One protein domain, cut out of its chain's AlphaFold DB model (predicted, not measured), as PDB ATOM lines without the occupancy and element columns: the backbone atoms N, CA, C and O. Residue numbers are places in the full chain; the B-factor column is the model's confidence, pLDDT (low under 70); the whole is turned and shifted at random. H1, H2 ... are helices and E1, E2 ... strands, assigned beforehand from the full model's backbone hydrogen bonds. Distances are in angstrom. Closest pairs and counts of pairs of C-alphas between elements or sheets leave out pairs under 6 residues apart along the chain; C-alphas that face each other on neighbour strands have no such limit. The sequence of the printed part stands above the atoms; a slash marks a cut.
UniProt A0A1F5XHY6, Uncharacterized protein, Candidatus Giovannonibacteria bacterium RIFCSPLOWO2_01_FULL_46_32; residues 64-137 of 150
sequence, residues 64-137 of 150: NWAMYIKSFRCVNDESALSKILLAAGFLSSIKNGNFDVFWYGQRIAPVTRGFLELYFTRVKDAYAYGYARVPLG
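AT A GLANCE: This is residues 64 to 137 of the 150 residues of an uncharacterized protein of Candidatus Giovannonibacteria bacterium RIFCSPLOWO2_01_FULL_46_32 (UniProt A0A1F5XHY6). What is the main picture? Three helices make a triangle, with the longest, H3, and H2 both meeting H1 but apart from each other; strand E1 runs beside H3, and the unnamed residues 104 to 122 pass through the middle and swing out again. What is it made of? The 74 printed residues hold H1, H2, E1 and H3 in that order, mostly helix by class, with under half of the residues, 36, in named elements. How large is it? It is compact, with a radius of gyration of the C-alphas of 11.6 A, and rounded, spanning 32 by 28 by 21 A.

IN THESE COORDINATES: Where is the longest helix? H3 is residues 123 to 133, 15.5 A long, from C-alpha 123 at (223.882, 150.773, 123.849). Where are the others? E1 is residues 99 to 103, 13.8 A; H1 is residues 65 to 74, 14.4 A, from C-alpha 65 at (235.760, 145.454, 120.042); H2 is residues 78 to 87, 14.6 A.

HOW THE PARTS SIT: What touches H3? H1 does, at a steep tilt of 39 degrees, the same way; their closest C-alphas, Ala 66 and Ala 132, are 5.3 A apart. Where is E1? Its closest C-alpha pair with H3, Phe 99 and Val 123, is 6.0 A apart, and E1 pairs with no named strand. And H2? H1 and H2 touch as a helical hairpin, opposite ways at a steep tilt of 39 degrees, with the C-alphas of Phe 72 and Glu 78 closest at 5.9 A. Are the helix backbones complete? In H1, H2 and H3 every O i to N i+4 pair is within hydrogen-bond range.

THE WHOLE: How far does it reach? The two C-alphas farthest apart, Cys 74 and Asn 96, are 33.1 A apart, and the printed part has no cut. Which links are long? H2 to E1 and E1 to H3 are long; H1 to H2 is tight. Where is confidence low? Residues 66 to 76, 88, 111 to 116 and 136 to 137 are under 70.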
ATOM      1  N   ASN A  64     234.765 141.981 122.713       70.88
ATOM      2  CA  ASN A  64     236.033 142.701 122.715       70.88
ATOM      3  C   ASN A  64     236.264 143.441 121.384       70.88
ATOM      4  O   ASN A  64     236.969 142.972 120.488       70.88
ATOM      5  N   TRP A  65     235.670 144.628 121.253       74.62
ATOM      6  CA  TRP A  65     235.760 145.454 120.042       74.62
ATOM      7  C   TRP A  65     237.188 145.839 119.645       74.62
ATOM      8  O   TRP A  65     237.526 145.814 118.460       74.62
ATOM      9  N   ALA A  66     238.033 146.168 120.624       69.62
ATOM     10  CA  ALA A  66     239.413 146.574 120.379       69.62
ATOM     11  C   ALA A  66     240.223 145.458 119.703       69.62
ATOM     12  O   ALA A  66     241.028 145.734 118.814       69.62
ATOM     13  N   MET A  67     239.988 144.202 120.091       69.00
ATOM     14  CA  MET A  67     240.650 143.045 119.490       69.00
ATOM     15  C   MET A  67     240.230 142.849 118.031       69.00
ATOM     16  O   MET A  67     241.089 142.676 117.169       69.00
ATOM     17  N   TYR A  68     238.936 142.967 117.726       68.12
ATOM     18  CA  TYR A  68     238.434 142.834 116.357       68.12
ATOM     19  C   TYR A  68     238.945 143.919 115.421       68.12
ATOM     20  O   TYR A  68     239.460 143.614 114.347       68.12
ATOM     21  N   ILE A  69     238.843 145.184 115.830       69.06
ATOM     22  CA  ILE A  69     239.315 146.301 115.006       69.06
ATOM     23  C   ILE A  69     240.816 146.160 114.735       69.06
ATOM     24  O   ILE A  69     241.244 146.372 113.604       69.06
ATOM     25  N   LYS A  70     241.618 145.754 115.730       68.00
ATOM     26  CA  LYS A  70     243.054 145.496 115.537       68.00
ATOM     27  C   LYS A  70     243.301 144.366 114.533       68.00
ATOM     28  O   LYS A  70     244.028 144.587 113.571       68.00
ATOM     29  N   SER A  71     242.663 143.208 114.697       64.06
ATOM     30  CA  SER A  71     242.829 142.066 113.784       64.06
ATOM     31  C   SER A  71     242.430 142.397 112.341       64.06
ATOM     32  O   SER A  71     243.144 142.035 111.411       64.06
ATOM     33  N   PHE A  72     241.342 143.143 112.133       63.56
ATOM     34  CA  PHE A  72     240.906 143.566 110.795       63.56
ATOM     35  C   PHE A  72     241.673 144.771 110.235       63.56
ATOM     36  O   PHE A  72     241.704 144.965 109.028       63.56
ATOM     37  N   ARG A  73     242.348 145.578 111.059       61.19
ATOM     38  CA  ARG A  73     243.354 146.525 110.547       61.19
ATOM     39  C   ARG A  73     244.596 145.799 110.037       61.19
ATOM     40  O   ARG A  73     245.183 146.238 109.057       61.19
ATOM     41  N   CYS A  74     244.978 144.683 110.661       62.44
ATOM     42  CA  CYS A  74     246.043 143.823 110.137       62.44
ATOM     43  C   CYS A  74     245.632 143.137 108.825       62.44
ATOM     44  O   CYS A  74     246.475 142.837 107.985       62.44
ATOM     45  N   VAL A  75     244.331 142.899 108.647       53.97
ATOM     46  CA  VAL A  75     243.746 142.250 107.476       53.97
ATOM     47  C   VAL A  75     242.682 143.181 106.904       53.97
ATOM     48  O   VAL A  75     241.525 142.970 107.231       53.97
ATOM     49  N   ASN A  76     243.086 144.209 106.134       62.09
ATOM     50  CA  ASN A  76     242.316 145.360 105.585       62.09
ATOM     51  C   ASN A  76     240.860 145.092 105.096       62.09
ATOM     52  O   ASN A  76     240.506 145.365 103.946       62.09
ATOM     53  N   ASP A  77     239.984 144.576 105.952       71.69
ATOM     54  CA  ASP A  77     238.660 144.058 105.610       71.69
ATOM     55  C   ASP A  77     237.662 144.327 106.742       71.69
ATOM     56  O   ASP A  77     237.072 143.434 107.351       71.69
ATOM     57  N   GLU A  78     237.427 145.611 107.011       70.69
ATOM     58  CA  GLU A  78     236.385 146.043 107.951       70.69
ATOM     59  C   GLU A  78     234.985 145.551 107.544       70.69
ATOM     60  O   GLU A  78     234.111 145.366 108.392       70.69
ATOM     61  N   SER A  79     234.768 145.267 106.254       72.75
ATOM     62  CA  SER A  79     233.491 144.742 105.782       72.75
ATOM     63  C   SER A  79     233.212 143.333 106.290       72.75
ATOM     64  O   SER A  79     232.037 142.993 106.445       72.75
ATOM     65  N   ALA A  80     234.231 142.502 106.498       71.62
ATOM     66  CA  ALA A  80     234.053 141.178 107.076       71.62
ATOM     67  C   ALA A  80     233.639 141.269 108.554       71.62
ATOM     68  O   ALA A  80     232.701 140.577 108.955       71.62
ATOM     69  N   LEU A  81     234.236 142.185 109.328       75.00
ATOM     70  CA  LEU A  81     233.870 142.433 110.728       75.00
ATOM     71  C   LEU A  81     232.393 142.807 110.880       75.00
ATOM     72  O   LEU A  81     231.656 142.169 111.633       75.00
ATOM     73  N   SER A  82     231.943 143.806 110.120       77.12
ATOM     74  CA  SER A  82     230.560 144.286 110.165       77.12
ATOM     75  C   SER A  82     229.554 143.178 109.837       77.12
ATOM     76  O   SER A  82     228.514 143.071 110.482       77.12
ATOM     77  N   LYS A  83     229.880 142.294 108.885       73.50
ATOM     78  CA  LYS A  83     229.027 141.146 108.550       73.50
ATOM     79  C   LYS A  83     228.982 140.101 109.673       73.50
ATOM     80  O   LYS A  83     227.919 139.537 109.921       73.50
ATOM     81  N   ILE A  84     230.108 139.848 110.352       72.88
ATOM     82  CA  ILE A  84     230.173 138.922 111.497       72.88
ATOM     83  C   ILE A  84     229.283 139.417 112.635       72.88
ATOM     84  O   ILE A  84     228.458 138.669 113.157       72.88
ATOM     85  N   LEU A  85     229.409 140.695 112.979       78.25
ATOM     86  CA  LEU A  85     228.665 141.311 114.075       78.25
ATOM     87  C   LEU A  85     227.171 141.461 113.767       78.25
ATOM     88  O   LEU A  85     226.348 141.314 114.669       78.25
ATOM     89  N   LEU A  86     226.820 141.696 112.499       77.62
ATOM     90  CA  LEU A  86     225.438 141.669 112.014       77.62
ATOM     91  C   LEU A  86     224.818 140.275 112.161       77.62
ATOM     92  O   LEU A  86     223.743 140.141 112.735       77.62
ATOM     93  N   ALA A  87     225.490 139.220 111.695       70.31
ATOM     94  CA  ALA A  87     224.973 137.855 111.832       70.31
ATOM     95  C   ALA A  87     224.890 137.381 113.287       70.31
ATOM     96  O   ALA A  87     224.023 136.575 113.613       70.31
ATOM     97  N   ALA A  88     225.755 137.897 114.159       69.62
ATOM     98  CA  ALA A  88     225.707 137.626 115.590       69.62
ATOM     99  C   ALA A  88     224.699 138.515 116.357       69.62
ATOM    100  O   ALA A  88     224.561 138.369 117.569       69.62
ATOM    101  N   GLY A  89     223.980 139.418 115.673       74.81
ATOM    102  CA  GLY A  89     222.899 140.230 116.247       74.81
ATOM    103  C   GLY A  89     223.349 141.451 117.057       74.81
ATOM    104  O   GLY A  89     222.527 142.075 117.725       74.81
ATOM    105  N   PHE A  90     224.634 141.812 117.014       80.81
ATOM    106  CA  PHE A  90     225.156 143.030 117.653       80.81
ATOM    107  C   PHE A  90     224.909 144.278 116.803       80.81
ATOM    108  O   PHE A  90     224.810 145.385 117.333       80.81
ATOM    109  N   LEU A  91     224.803 144.083 115.487       86.50
ATOM    110  CA  LEU A  91     224.402 145.103 114.530       86.50
ATOM    111  C   LEU A  91     223.056 144.734 113.903       86.50
ATOM    112  O   LEU A  91     222.681 143.565 113.851       86.50
ATOM    113  N   SER A  92     222.351 145.738 113.404       87.62
ATOM    114  CA  SER A  92     221.082 145.632 112.694       87.62
ATOM    115  C   SER A  92     221.057 146.629 111.541       87.62
ATOM    116  O   SER A  92     221.641 147.706 111.635       87.62
ATOM    117  N   SER A  93     220.366 146.289 110.456       88.06
ATOM    118  CA  SER A  93     220.038 147.238 109.384       88.06
ATOM    119  C   SER A  93     218.805 148.089 109.706       88.06
ATOM    120  O   SER A  93     218.479 149.016 108.969       88.06
ATOM    121  N   ILE A  94     218.095 147.780 110.794       88.56
ATOM    122  CA  ILE A  94     216.935 148.545 111.251       88.56
ATOM    123  C   ILE A  94     217.443 149.737 112.057       88.56
ATOM    124  O   ILE A  94     218.175 149.566 113.026       88.56
ATOM    125  N   LYS A  95     217.019 150.940 111.681       89.38
ATOM    126  CA  LYS A  95     217.389 152.181 112.367       89.38
ATOM    127  C   LYS A  95     216.668 152.341 113.707       89.38
ATOM    128  O   LYS A  95     217.298 152.513 114.743       89.38
ATOM    129  N   ASN A  96     215.340 152.254 113.689       91.94
ATOM    130  CA  ASN A  96     214.492 152.580 114.837       91.94
ATOM    131  C   ASN A  96     214.763 151.670 116.042       91.94
ATOM    132  O   ASN A  96     214.818 150.449 115.909       91.94
ATOM    133  N   GLY A  97     214.901 152.275 117.222       88.81
ATOM    134  CA  GLY A  97     215.170 151.589 118.486       88.81
ATOM    135  C   GLY A  97     216.638 151.210 118.698       88.81
ATOM    136  O   GLY A  97     217.018 150.921 119.834       88.81
ATOM    137  N   ASN A  98     217.461 151.269 117.649       93.31
ATOM    138  CA  ASN A  98     218.877 150.932 117.695       93.31
ATOM    139  C   ASN A  98     219.753 152.178 117.887       93.31
ATOM    140  O   ASN A  98     219.293 153.321 117.834       93.31
ATOM    141  N   PHE A  99     221.028 151.932 118.168       93.06
ATOM    142  CA  PHE A  99     221.997 152.933 118.589       93.06
ATOM    143  C   PHE A  99     223.046 153.179 117.512       93.06
ATOM    144  O   PHE A  99     223.335 152.318 116.683       93.06
ATOM    145  N   ASP A 100     223.649 154.354 117.556       92.31
ATOM    146  CA  ASP A 100     224.672 154.782 116.617       92.31
ATOM    147  C   ASP A 100     225.722 155.624 117.329       92.31
ATOM    148  O   ASP A 100     225.475 156.120 118.430       92.31
ATOM    149  N   VAL A 101     226.890 155.769 116.713       90.62
ATOM    150  CA  VAL A 101     228.028 156.468 117.313       90.62
ATOM    151  C   VAL A 101     228.391 157.671 116.452       90.62
ATOM    152  O   VAL A 101     228.532 157.552 115.236       90.62
ATOM    153  N   PHE A 102     228.576 158.823 117.088       90.56
ATOM    154  CA  PHE A 102     228.939 160.075 116.432       90.56
ATOM    155  C   PHE A 102     230.238 160.621 117.009       90.56
ATOM    156  O   PHE A 102     230.437 160.583 118.217       90.56
ATOM    157  N   TRP A 103     231.109 161.159 116.159       88.12
ATOM    158  CA  TRP A 103     232.345 161.845 116.527       88.12
ATOM    159  C   TRP A 103     232.410 163.176 115.778       88.12
ATOM    160  O   TRP A 103     232.307 163.193 114.554       88.12
ATOM    161  N   TYR A 104     232.521 164.299 116.497       88.00
ATOM    162  CA  TYR A 104     232.412 165.646 115.907       88.00
ATOM    163  C   TYR A 104     231.143 165.851 115.051       88.00
ATOM    164  O   TYR A 104     231.186 166.459 113.983       88.00
ATOM    165  N   GLY A 105     230.007 165.297 115.491       85.38
ATOM    166  CA  GLY A 105     228.742 165.347 114.747       85.38
ATOM    167  C   GLY A 105     228.703 164.467 113.489       85.38
ATOM    168  O   GLY A 105     227.673 164.403 112.822       85.38
ATOM    169  N   GLN A 106     229.786 163.756 113.167       87.19
ATOM    170  CA  GLN A 106     229.835 162.805 112.061       87.19
ATOM    171  C   GLN A 106     229.593 161.388 112.561       87.19
ATOM    172  O   GLN A 106     230.200 160.939 113.531       87.19
ATOM    173  N   ARG A 107     228.724 160.656 111.871       86.62
ATOM    174  CA  ARG A 107     228.454 159.257 112.182       86.62
ATOM    175  C   ARG A 107     229.693 158.398 111.911       86.62
ATOM    176  O   ARG A 107     230.218 158.392 110.799       86.62
ATOM    177  N   ILE A 108     230.105 157.619 112.903       83.62
ATOM    178  CA  ILE A 108     231.160 156.609 112.803       83.62
ATOM    179  C   ILE A 108     230.537 155.222 112.950       83.62
ATOM    180  O   ILE A 108     230.524 154.630 114.025       83.62
ATOM    181  N   ALA A 109     229.997 154.701 111.850       75.50
ATOM    182  CA  ALA A 109     229.357 153.392 111.829       75.50
ATOM    183  C   ALA A 109     230.287 152.292 111.293       75.50
ATOM    184  O   ALA A 109     231.131 152.550 110.430       75.50
ATOM    185  N   PRO A 110     230.108 151.038 111.745       74.69
ATOM    186  CA  PRO A 110     230.723 149.890 111.098       74.69
ATOM    187  C   PRO A 110     230.228 149.784 109.650       74.69
ATOM    188  O   PRO A 110     229.036 149.629 109.385       74.69
ATOM    189  N   VAL A 111     231.155 149.889 108.696       68.88
ATOM    190  CA  VAL A 111     230.844 149.910 107.262       68.88
ATOM    191  C   VAL A 111     230.820 148.489 106.703       68.88
ATOM    192  O   VAL A 111     231.664 147.656 107.044       68.88
ATOM    193  N   THR A 112     229.890 148.198 105.796       61.00
ATOM    194  CA  THR A 112     229.994 147.043 104.890       61.00
ATOM    195  C   THR A 112     230.322 147.530 103.482       61.00
ATOM    196  O   THR A 112     229.938 148.637 103.100       61.00
ATOM    197  N   ARG A 113     231.036 146.720 102.684       52.00
ATOM    198  CA  ARG A 113     231.179 146.985 101.242       52.00
ATOM    199  C   ARG A 113     229.771 147.017 100.632       52.00
ATOM    200  O   ARG A 113     229.147 145.963 100.535       52.00
ATOM    201  N   GLY A 114     229.287 148.207 100.260       52.53
ATOM    202  CA  GLY A 114     227.966 148.400  99.647       52.53
ATOM    203  C   GLY A 114     226.994 149.357 100.355       52.53
ATOM    204  O   GLY A 114     225.806 149.268 100.081       52.53
ATOM    205  N   PHE A 115     227.458 150.265 101.224       54.59
ATOM    206  CA  PHE A 115     226.648 151.352 101.820       54.59
ATOM    207  C   PHE A 115     225.497 150.924 102.748       54.59
ATOM    208  O   PHE A 115     224.645 151.747 103.075       54.59
ATOM    209  N   LEU A 116     225.456 149.671 103.216       68.81
ATOM    210  CA  LEU A 116     224.439 149.285 104.192       68.81
ATOM    211  C   LEU A 116     224.728 149.992 105.520       68.81
ATOM    212  O   LEU A 116     225.756 149.740 106.154       68.81
ATOM    213  N   GLU A 117     223.819 150.872 105.925       82.88
ATOM    214  CA  GLU A 117     223.855 151.506 107.234       82.88
ATOM    215  C   GLU A 117     223.587 150.464 108.320       82.88
ATOM    216  O   GLU A 117     222.575 149.765 108.290       82.88
ATOM    217  N   LEU A 118     224.503 150.371 109.284       88.75
ATOM    218  CA  LEU A 118     224.398 149.442 110.400       88.75
ATOM    219  C   LEU A 118     224.302 150.187 111.725       88.75
ATOM    220  O   LEU A 118     225.017 151.156 111.969       88.75
ATOM    221  N   TYR A 119     223.418 149.689 112.574       91.44
ATOM    222  CA  TYR A 119     223.071 150.255 113.866       91.44
ATOM    223  C   TYR A 119     223.324 149.218 114.952       91.44
ATOM    224  O   TYR A 119     223.087 148.030 114.750       91.44
ATOM    225  N   PHE A 120     223.793 149.645 116.114       91.06
ATOM    226  CA  PHE A 120     224.033 148.765 117.250       91.06
ATOM    227  C   PHE A 120     222.716 148.398 117.922       91.06
ATOM    228  O   PHE A 120     221.921 149.271 118.257       91.06
ATOM    229  N   THR A 121     222.497 147.114 118.189       90.25
ATOM    230  CA  THR A 121     221.274 146.648 118.866       90.25
ATOM    231  C   THR A 121     221.279 146.929 120.367       90.25
ATOM    232  O   THR A 121     220.237 146.908 121.017       90.25
ATOM    233  N   ARG A 122     222.457 147.199 120.946       86.19
ATOM    234  CA  ARG A 122     222.626 147.468 122.377       86.19
ATOM    235  C   ARG A 122     223.557 148.651 122.598       86.19
ATOM    236  O   ARG A 122     224.666 148.692 122.068       86.19
ATOM    237  N   VAL A 123     223.141 149.555 123.483       89.06
ATOM    238  CA  VAL A 123     223.882 150.773 123.849       89.06
ATOM    239  C   VAL A 123     225.327 150.491 124.276       89.06
ATOM    240  O   VAL A 123     226.252 151.160 123.827       89.06
ATOM    241  N   LYS A 124     225.552 149.446 125.085       82.50
ATOM    242  CA  LYS A 124     226.885 149.097 125.601       82.50
ATOM    243  C   LYS A 124     227.893 148.764 124.495       82.50
ATOM    244  O   LYS A 124     229.072 149.077 124.631       82.50
ATOM    245  N   ASP A 125     227.432 148.149 123.406       83.94
ATOM    246  CA  ASP A 125     228.300 147.755 122.296       83.94
ATOM    247  C   ASP A 125     228.652 148.970 121.430       83.94
ATOM    248  O   ASP A 125     229.788 149.075 120.977       83.94
ATOM    249  N   ALA A 126     227.720 149.922 121.283       87.38
ATOM    250  CA  ALA A 126     227.974 151.209 120.640       87.38
ATOM    251  C   ALA A 126     229.041 152.016 121.398       87.38
ATOM    252  O   ALA A 126     229.997 152.497 120.792       87.38
ATOM    253  N   TYR A 127     228.946 152.090 122.733       84.25
ATOM    254  CA  TYR A 127     229.981 152.734 123.549       84.25
ATOM    255  C   TYR A 127     231.340 152.054 123.372       84.25
ATOM    256  O   TYR A 127     232.336 152.724 123.115       84.25
ATOM    257  N   ALA A 128     231.394 150.725 123.472       79.62
ATOM    258  CA  ALA A 128     232.645 149.985 123.324       79.62
ATOM    259  C   ALA A 128     233.278 150.168 121.930       79.62
ATOM    260  O   ALA A 128     234.499 150.295 121.821       79.62
ATOM    261  N   TYR A 129     232.462 150.238 120.875       83.19
ATOM    262  CA  TYR A 129     232.926 150.577 119.531       83.19
ATOM    263  C   TYR A 129     233.486 152.002 119.451       83.19
ATOM    264  O   TYR A 129     234.587 152.190 118.932       83.19
ATOM    265  N   GLY A 130     232.767 152.989 120.001       81.50
ATOM    266  CA  GLY A 130     233.207 154.384 120.066       81.50
ATOM    267  C   GLY A 130     234.555 154.527 120.768       81.50
ATOM    268  O   GLY A 130     235.497 155.049 120.176       81.50
ATOM    269  N   TYR A 131     234.706 153.941 121.959       79.25
ATOM    270  CA  TYR A 131     235.979 153.906 122.690       79.25
ATOM    271  C   TYR A 131     237.127 153.281 121.889       79.25
ATOM    272  O   TYR A 131     238.269 153.719 121.998       79.25
ATOM    273  N   ALA A 132     236.848 152.252 121.087       78.31
ATOM    274  CA  ALA A 132     237.868 151.591 120.279       78.31
ATOM    275  C   ALA A 132     238.240 152.369 119.000       78.31
ATOM    276  O   ALA A 132     239.315 152.142 118.438       78.31
ATOM    277  N   ARG A 133     237.360 153.253 118.511       78.31
ATOM    278  CA  ARG A 133     237.545 154.027 117.270       78.31
ATOM    279  C   ARG A 133     238.037 155.450 117.498       78.31
ATOM    280  O   ARG A 133     238.766 155.961 116.650       78.31
ATOM    281  N   VAL A 134     237.645 156.076 118.601       76.81
ATOM    282  CA  VAL A 134     237.960 157.471 118.906       76.81
ATOM    283  C   VAL A 134     239.336 157.555 119.583       76.81
ATOM    284  O   VAL A 134     239.597 156.820 120.537       76.81
ATOM    285  N   PRO A 135     240.245 158.436 119.125       73.50
ATOM    286  CA  PRO A 135     241.518 158.668 119.800       73.50
ATOM    287  C   PRO A 135     241.317 159.106 121.258       73.50
ATOM    288  O   PRO A 135     240.475 159.964 121.530       73.50
ATOM    289  N   LEU A 136     242.144 158.588 122.176       66.12
ATOM    290  CA  LEU A 136     242.051 158.853 123.624       66.12
ATOM    291  C   LEU A 136     241.993 160.354 123.975       66.12
ATOM    292  O   LEU A 136     241.276 160.738 124.890       66.12
ATOM    293  N   GLY A 137     242.679 161.213 123.215       61.91
ATOM    294  CA  GLY A 137     242.667 162.672 123.411       61.91
ATOM    295  C   GLY A 137     241.401 163.396 122.928       61.91
ATOM    296  O   GLY A 137     241.366 164.620 122.941       61.91
TER     297      GLY A 137